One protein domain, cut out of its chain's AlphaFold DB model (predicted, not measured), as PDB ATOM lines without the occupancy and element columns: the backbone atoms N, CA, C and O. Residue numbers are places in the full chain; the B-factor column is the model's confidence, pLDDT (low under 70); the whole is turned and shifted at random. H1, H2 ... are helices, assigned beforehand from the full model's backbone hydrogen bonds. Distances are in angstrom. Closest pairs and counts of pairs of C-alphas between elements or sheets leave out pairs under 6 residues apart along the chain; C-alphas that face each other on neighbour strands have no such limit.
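Overview. This is residues 25 to 77 of the 79 residues of an uncharacterized protein of Bacillus thuringiensis serovar thuringiensis str. IS5056 (UniProt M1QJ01). A long helix, H2, has a shorter helix, H1, side by side with part of its length, and residues 70 to 77, of which 70 to 75 belong to H2, stick out past H1 as a free arm. The two helices run the same way, and the long link between them folds back from the end of H1 to the beginning of H2. The printed part has 53 residues with two named helices, H1 then H2 along the chain, and no named strand; the class is all helix. The whole is loose, with a radius of gyration of the C-alphas of 12.8 A, and its C-alphas span 43 by 19 by 15 A, the arm adding to the length.

Along the chain. H2 holds residues 52 to 75, 35.1 A from first to last C-alpha; it begins at C-alpha 52 at (18.428, -30.627, -28.655) and ends at C-alpha 75 at (44.305, -49.667, -42.679). H1 holds residues 26 to 40, 21.0 A from first to last C-alpha, and begins at C-alpha 26 at (9.986, -36.067, -34.367).

Arrangement. H2 touches H1 with residues 55 to 66 alone. Their closest C-alphas are those of Trp 36 and Ile 62, 6.5 A apart. Their lines stand at a shallow tilt of 31 degrees, the same way, with the centres 12.7 A apart. In both H1 and H2, every O i to N i+4 pair is within hydrogen-bond range.

Size, cuts and confidence. The two C-alphas farthest apart are those of Asn 49 and Phe 77, 44.1 A. Without residues 70 to 77, which stand free, the body of 45 residues spans 31 by 18 by 15 A. The printed part has no cut, and the link from H1 to H2, 11 residues, is long. The mean pLDDT of the printed part is 78.9, and confidence is low, under 70, at residues 71 to 77.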
ATOM      1  N   SER A  25      12.780 -32.207 -33.869       71.69
ATOM      2  CA  SER A  25      11.711 -32.656 -34.745       71.69
ATOM      3  C   SER A  25      11.528 -34.151 -34.524       71.69
ATOM      4  O   SER A  25      12.499 -34.910 -34.513       71.69
ATOM      5  N   THR A  26      10.290 -34.628 -34.440       74.44
ATOM      6  CA  THR A  26       9.986 -36.067 -34.367       74.44
ATOM      7  C   THR A  26      10.663 -36.840 -35.508       74.44
ATOM      8  O   THR A  26      11.045 -38.003 -35.356       74.44
ATOM      9  N   LYS A  27      10.887 -36.175 -36.654       78.50
ATOM     10  CA  LYS A  27      11.679 -36.697 -37.777       78.50
ATOM     11  C   LYS A  27      13.159 -36.893 -37.413       78.50
ATOM     12  O   LYS A  27      13.715 -37.929 -37.765       78.50
ATOM     13  N   GLN A  28      13.788 -35.959 -36.695       79.31
ATOM     14  CA  GLN A  28      15.180 -36.080 -36.231       79.31
ATOM     15  C   GLN A  28      15.349 -37.255 -35.260       79.31
ATOM     16  O   GLN A  28      16.293 -38.023 -35.415       79.31
ATOM     17  N   ILE A  29      14.407 -37.460 -34.332       82.00
ATOM     18  CA  ILE A  29      14.428 -38.605 -33.403       82.00
ATOM     19  C   ILE A  29      14.321 -39.929 -34.167       82.00
ATOM     20  O   ILE A  29      15.078 -40.863 -33.898       82.00
ATOM     21  N   LYS A  30      13.417 -40.016 -35.153       84.81
ATOM     22  CA  LYS A  30      13.293 -41.207 -36.012       84.81
ATOM     23  C   LYS A  30      14.602 -41.504 -36.747       84.81
ATOM     24  O   LYS A  30      15.071 -42.640 -36.708       84.81
ATOM     25  N   VAL A  31      15.205 -40.490 -37.369       85.88
ATOM     26  CA  VAL A  31      16.498 -40.628 -38.057       85.88
ATOM     27  C   VAL A  31      17.581 -41.081 -37.081       85.88
ATOM     28  O   VAL A  31      18.310 -42.022 -37.383       85.88
ATOM     29  N   LEU A  32      17.638 -40.486 -35.888       86.56
ATOM     30  CA  LEU A  32      18.617 -40.838 -34.866       86.56
ATOM     31  C   LEU A  32      18.503 -42.310 -34.450       86.56
ATOM     32  O   LEU A  32      19.509 -43.017 -34.453       86.56
ATOM     33  N   LYS A  33      17.288 -42.802 -34.167       86.69
ATOM     34  CA  LYS A  33      17.049 -44.214 -33.816       86.69
ATOM     35  C   LYS A  33      17.515 -45.168 -34.919       86.69
ATOM     36  O   LYS A  33      18.181 -46.162 -34.631       86.69
ATOM     37  N   ILE A  34      17.215 -44.852 -36.182       86.19
ATOM     38  CA  ILE A  34      17.633 -45.663 -37.337       86.19
ATOM     39  C   ILE A  34      19.162 -45.667 -37.470       86.19
ATOM     40  O   ILE A  34      19.777 -46.730 -37.570       86.19
ATOM     41  N   SER A  35      19.790 -44.489 -37.443       84.94
ATOM     42  CA  SER A  35      21.242 -44.344 -37.573       84.94
ATOM     43  C   SER A  35      22.000 -44.999 -36.417       84.94
ATOM     44  O   SER A  35      23.051 -45.603 -36.642       84.94
ATOM     45  N   TRP A  36      21.459 -44.932 -35.199       89.19
ATOM     46  CA  TRP A  36      22.022 -45.591 -34.027       89.19
ATOM     47  C   TRP A  36      21.963 -47.110 -34.159       89.19
ATOM     48  O   TRP A  36      22.993 -47.773 -34.032       89.19
ATOM     49  N   ARG A  37      20.794 -47.659 -34.519       88.19
ATOM     50  CA  ARG A  37      20.630 -49.099 -34.761       88.19
ATOM     51  C   ARG A  37      21.569 -49.596 -35.854       88.19
ATOM     52  O   ARG A  37      22.194 -50.633 -35.683       88.19
ATOM     53  N   LYS A  38      21.730 -48.839 -36.942       86.12
ATOM     54  CA  LYS A  38      22.648 -49.196 -38.034       86.12
ATOM     55  C   LYS A  38      24.119 -49.192 -37.602       86.12
ATOM     56  O   LYS A  38      24.891 -50.013 -38.075       86.12
ATOM     57  N   THR A  39      24.509 -48.262 -36.733       83.94
ATOM     58  CA  THR A  39      25.920 -48.052 -36.363       83.94
ATOM     59  C   THR A  39      26.361 -48.919 -35.183       83.94
ATOM     60  O   THR A  39      27.505 -49.364 -35.140       83.94
ATOM     61  N   PHE A  40      25.474 -49.153 -34.215       83.25
ATOM     62  CA  PHE A  40      25.778 -49.867 -32.970       83.25
ATOM     63  C   PHE A  40      25.041 -51.205 -32.833       83.25
ATOM     64  O   PHE A  40      25.321 -51.945 -31.893       83.25
ATOM     65  N   GLY A  41      24.082 -51.513 -33.713       86.62
ATOM     66  CA  GLY A  41      23.278 -52.738 -33.648       86.62
ATOM     67  C   GLY A  41      22.255 -52.773 -32.507       86.62
ATOM     68  O   GLY A  41      21.614 -53.798 -32.300       86.62
ATOM     69  N   ARG A  42      22.090 -51.678 -31.756       87.44
ATOM     70  CA  ARG A  42      21.249 -51.611 -30.549       87.44
ATOM     71  C   ARG A  42      20.098 -50.628 -30.721       87.44
ATOM     72  O   ARG A  42      20.217 -49.654 -31.466       87.44
ATOM     73  N   ALA A  43      18.994 -50.883 -30.023       85.94
ATOM     74  CA  ALA A  43      17.912 -49.915 -29.905       85.94
ATOM     75  C   ALA A  43      18.355 -48.743 -29.016       85.94
ATOM     76  O   ALA A  43      19.099 -48.933 -28.056       85.94
ATOM     77  N   LEU A  44      17.922 -47.533 -29.372       84.50
ATOM     78  CA  LEU A  44      18.145 -46.330 -28.581       84.50
ATOM     79  C   LEU A  44      16.810 -45.878 -27.993       84.50
ATOM     80  O   LEU A  44      15.899 -45.489 -28.734       84.50
ATOM     81  N   GLU A  45      16.709 -45.935 -26.671       82.50
ATOM     82  CA  GLU A  45      15.596 -45.361 -25.926       82.50
ATOM     83  C   GLU A  45      15.881 -43.879 -25.703       82.50
ATOM     84  O   GLU A  45      16.922 -43.498 -25.174       82.50
ATOM     85  N   ILE A  46      14.982 -43.036 -26.206       78.31
ATOM     86  CA  ILE A  46      15.093 -41.582 -26.129       78.31
ATOM     87  C   ILE A  46      13.899 -41.106 -25.303       78.31
ATOM     88  O   ILE A  46      12.772 -41.388 -25.726       78.31
ATOM     89  N   PRO A  47      14.118 -40.418 -24.169       77.44
ATOM     90  CA  PRO A  47      13.034 -39.837 -23.392       77.44
ATOM     91  C   PRO A  47      12.349 -38.721 -24.190       77.44
ATOM     92  O   PRO A  47      12.982 -38.018 -24.974       77.44
ATOM     93  N   GLU A  48      11.047 -38.542 -23.981       71.25
ATOM     94  CA  GLU A  48      10.233 -37.568 -24.723       71.25
ATOM     95  C   GLU A  48      10.679 -36.111 -24.480       71.25
ATOM     96  O   GLU A  48      10.581 -35.273 -25.370       71.25
ATOM     97  N   ASN A  49      11.302 -35.846 -23.327       76.00
ATOM     98  CA  ASN A  49      11.827 -34.536 -22.926       76.00
ATOM     99  C   ASN A  49      13.301 -34.306 -23.309       76.00
ATOM    100  O   ASN A  49      13.998 -33.524 -22.657       76.00
ATOM    101  N   ILE A  50      13.810 -35.006 -24.328       78.88
ATOM    102  CA  ILE A  50      15.215 -34.881 -24.721       78.88
ATOM    103  C   ILE A  50      15.532 -33.464 -25.217       78.88
ATOM    104  O   ILE A  50      14.830 -32.889 -26.053       78.88
ATOM    105  N   LYS A  51      16.636 -32.896 -24.725       83.81
ATOM    106  CA  LYS A  51      17.109 -31.587 -25.190       83.81
ATOM    107  C   LYS A  51      17.792 -31.725 -26.548       83.81
ATOM    108  O   LYS A  51      18.458 -32.721 -26.835       83.81
ATOM    109  N   GLN A  52      17.723 -30.674 -27.366       78.38
ATOM    110  CA  GLN A  52      18.428 -30.627 -28.655       78.38
ATOM    111  C   GLN A  52      19.943 -30.850 -28.495       78.38
ATOM    112  O   GLN A  52      20.565 -31.465 -29.360       78.38
ATOM    113  N   SER A  53      20.529 -30.405 -27.376       79.00
ATOM    114  CA  SER A  53      21.942 -30.626 -27.047       79.00
ATOM    115  C   SER A  53      22.296 -32.112 -26.942       79.00
ATOM    116  O   SER A  53      23.300 -32.538 -27.508       79.00
ATOM    117  N   GLU A  54      21.449 -32.915 -26.294       83.62
ATOM    118  CA  GLU A  54      21.662 -34.360 -26.133       83.62
ATOM    119  C   GLU A  54      21.492 -35.101 -27.462       83.62
ATOM    120  O   GLU A  54      22.297 -35.965 -27.809       83.62
ATOM    121  N   VAL A  55      20.498 -34.709 -28.264       82.50
ATOM    122  CA  VAL A  55      20.323 -35.229 -29.631       82.50
ATOM    123  C   VAL A  55      21.578 -34.976 -30.467       82.50
ATOM    124  O   VAL A  55      22.051 -35.873 -31.168       82.50
ATOM    125  N   ASN A  56      22.150 -33.775 -30.372       84.25
ATOM    126  CA  ASN A  56      23.344 -33.410 -31.127       84.25
ATOM    127  C   ASN A  56      24.585 -34.196 -30.665       84.25
ATOM    128  O   ASN A  56      25.413 -34.616 -31.481       84.25
ATOM    129  N   GLU A  57      24.695 -34.463 -29.363       87.75
ATOM    130  CA  GLU A  57      25.740 -35.325 -28.812       87.75
ATOM    131  C   GLU A  57      25.616 -36.769 -29.328       87.75
ATOM    132  O   GLU A  57      26.612 -37.383 -29.724       87.75
ATOM    133  N   LEU A  58      24.395 -37.308 -29.400       88.81
ATOM    134  CA  LEU A  58      24.141 -38.652 -29.925       88.81
ATOM    135  C   LEU A  58      24.513 -38.758 -31.411       88.81
ATOM    136  O   LEU A  58      25.182 -39.717 -31.807       88.81
ATOM    137  N   PHE A  59      24.184 -37.749 -32.222       85.56
ATOM    138  CA  PHE A  59      24.662 -37.673 -33.607       85.56
ATOM    139  C   PHE A  59      26.191 -37.607 -33.690       85.56
ATOM    140  O   PHE A  59      26.797 -38.310 -34.503       85.56
ATOM    141  N   SER A  60      26.833 -36.840 -32.808       87.31
ATOM    142  CA  SER A  60      28.296 -36.750 -32.741       87.31
ATOM    143  C   SER A  60      28.942 -38.098 -32.400       87.31
ATOM    144  O   SER A  60      29.961 -38.465 -32.989       87.31
ATOM    145  N   LYS A  61      28.337 -38.883 -31.498       88.75
ATOM    146  CA  LYS A  61      28.783 -40.251 -31.172       88.75
ATOM    147  C   LYS A  61      28.655 -41.197 -32.364       88.75
ATOM    148  O   LYS A  61      29.607 -41.926 -32.649       88.75
ATOM    149  N   ILE A  62      27.527 -41.160 -33.081       86.94
ATOM    150  CA  ILE A  62      27.340 -41.936 -34.318       86.94
ATOM    151  C   ILE A  62      28.430 -41.580 -35.328       86.94
ATOM    152  O   ILE A  62      29.112 -42.474 -35.830       86.94
ATOM    153  N   HIS A  63      28.639 -40.286 -35.580       84.00
ATOM    154  CA  HIS A  63      29.631 -39.814 -36.540       84.00
ATOM    155  C   HIS A  63      31.042 -40.287 -36.168       84.00
ATOM    156  O   HIS A  63      31.732 -40.887 -36.987       84.00
ATOM    157  N   ARG A  64      31.447 -40.133 -34.900       84.19
ATOM    158  CA  ARG A  64      32.747 -40.623 -34.411       84.19
ATOM    159  C   ARG A  64      32.915 -42.127 -34.618       84.19
ATOM    160  O   ARG A  64      33.993 -42.560 -35.021       84.19
ATOM    161  N   LYS A  65      31.882 -42.932 -34.351       84.38
ATOM    162  CA  LYS A  65      31.948 -44.387 -34.548       84.38
ATOM    163  C   LYS A  65      32.072 -44.741 -36.030       84.38
ATOM    164  O   LYS A  65      32.919 -45.562 -36.366       84.38
ATOM    165  N   GLN A  66      31.311 -44.084 -36.904       80.88
ATOM    166  CA  GLN A  66      31.417 -44.264 -38.354       80.88
ATOM    167  C   GLN A  66      32.801 -43.867 -38.883       80.88
ATOM    168  O   GLN A  66      33.391 -44.622 -39.650       80.88
ATOM    169  N   CYS A  67      33.365 -42.748 -38.420       78.31
ATOM    170  CA  CYS A  67      34.727 -42.344 -38.771       78.31
ATOM    171  C   CYS A  67      35.777 -43.351 -38.287       78.31
ATOM    172  O   CYS A  67      36.719 -43.631 -39.019       78.31
ATOM    173  N   LYS A  68      35.626 -43.916 -37.080       81.75
ATOM    174  CA  LYS A  68      36.526 -44.971 -36.583       81.75
ATOM    175  C   LYS A  68      36.455 -46.232 -37.447       81.75
ATOM    176  O   LYS A  68      37.498 -46.778 -37.774       81.75
ATOM    177  N   ILE A  69      35.253 -46.653 -37.845       77.12
ATOM    178  CA  ILE A  69      35.065 -47.802 -38.747       77.12
ATOM    179  C   ILE A  69      35.706 -47.520 -40.112       77.12
ATOM    180  O   ILE A  69      36.422 -48.365 -40.629       77.12
ATOM    181  N   GLN A  70      35.517 -46.323 -40.675       73.25
ATOM    182  CA  GLN A  70      36.161 -45.947 -41.939       73.25
ATOM    183  C   GLN A  70      37.687 -45.884 -41.844       73.25
ATOM    184  O   GLN A  70      38.353 -46.266 -42.799       73.25
ATOM    185  N   ARG A  71      38.247 -45.406 -40.724       69.69
ATOM    186  CA  ARG A  71      39.703 -45.379 -40.510       69.69
ATOM    187  C   ARG A  71      40.280 -46.788 -40.389       69.69
ATOM    188  O   ARG A  71      41.196 -47.101 -41.133       69.69
ATOM    189  N   GLY A  72      39.679 -47.645 -39.563       60.22
ATOM    190  CA  GLY A  72      40.106 -49.044 -39.443       60.22
ATOM    191  C   GLY A  72      39.948 -49.827 -40.750       60.22
ATOM    192  O   GLY A  72      40.812 -50.616 -41.105       60.22
ATOM    193  N   ASN A  73      38.903 -49.560 -41.538       57.25
ATOM    194  CA  ASN A  73      38.762 -50.172 -42.860       57.25
ATOM    195  C   ASN A  73      39.786 -49.658 -43.877       57.25
ATOM    196  O   ASN A  73      40.001 -50.339 -44.863       57.25
ATOM    197  N   ARG A  74      40.393 -48.481 -43.680       51.75
ATOM    198  CA  ARG A  74      41.434 -47.945 -44.574       51.75
ATOM    199  C   ARG A  74      42.802 -48.578 -44.324       51.75
ATOM    200  O   ARG A  74      43.565 -48.706 -45.265       51.75
ATOM    201  N   GLU A  75      43.069 -48.981 -43.084       49.47
ATOM    202  CA  GLU A  75      44.305 -49.667 -42.679       49.47
ATOM    203  C   GLU A  75      44.320 -51.148 -43.108       49.47
ATOM    204  O   GLU A  75      45.382 -51.717 -43.293       49.47
ATOM    205  N   ASN A  76      43.154 -51.761 -43.347       45.72
ATOM    206  CA  ASN A  76      43.037 -53.157 -43.803       45.72
ATOM    207  C   ASN A  76      43.138 -53.346 -45.338       45.72
ATOM    208  O   ASN A  76      42.855 -54.433 -45.829       45.72
ATOM    209  N   PHE A  77      43.478 -52.307 -46.111       47.50
ATOM    210  CA  PHE A  77      43.714 -52.413 -47.566       47.50
ATOM    211  C   PHE A  77      45.201 -52.288 -47.951       47.50
ATOM    212  O   PHE A  77      45.504 -52.215 -49.140       47.50
TER     213      PHE A  77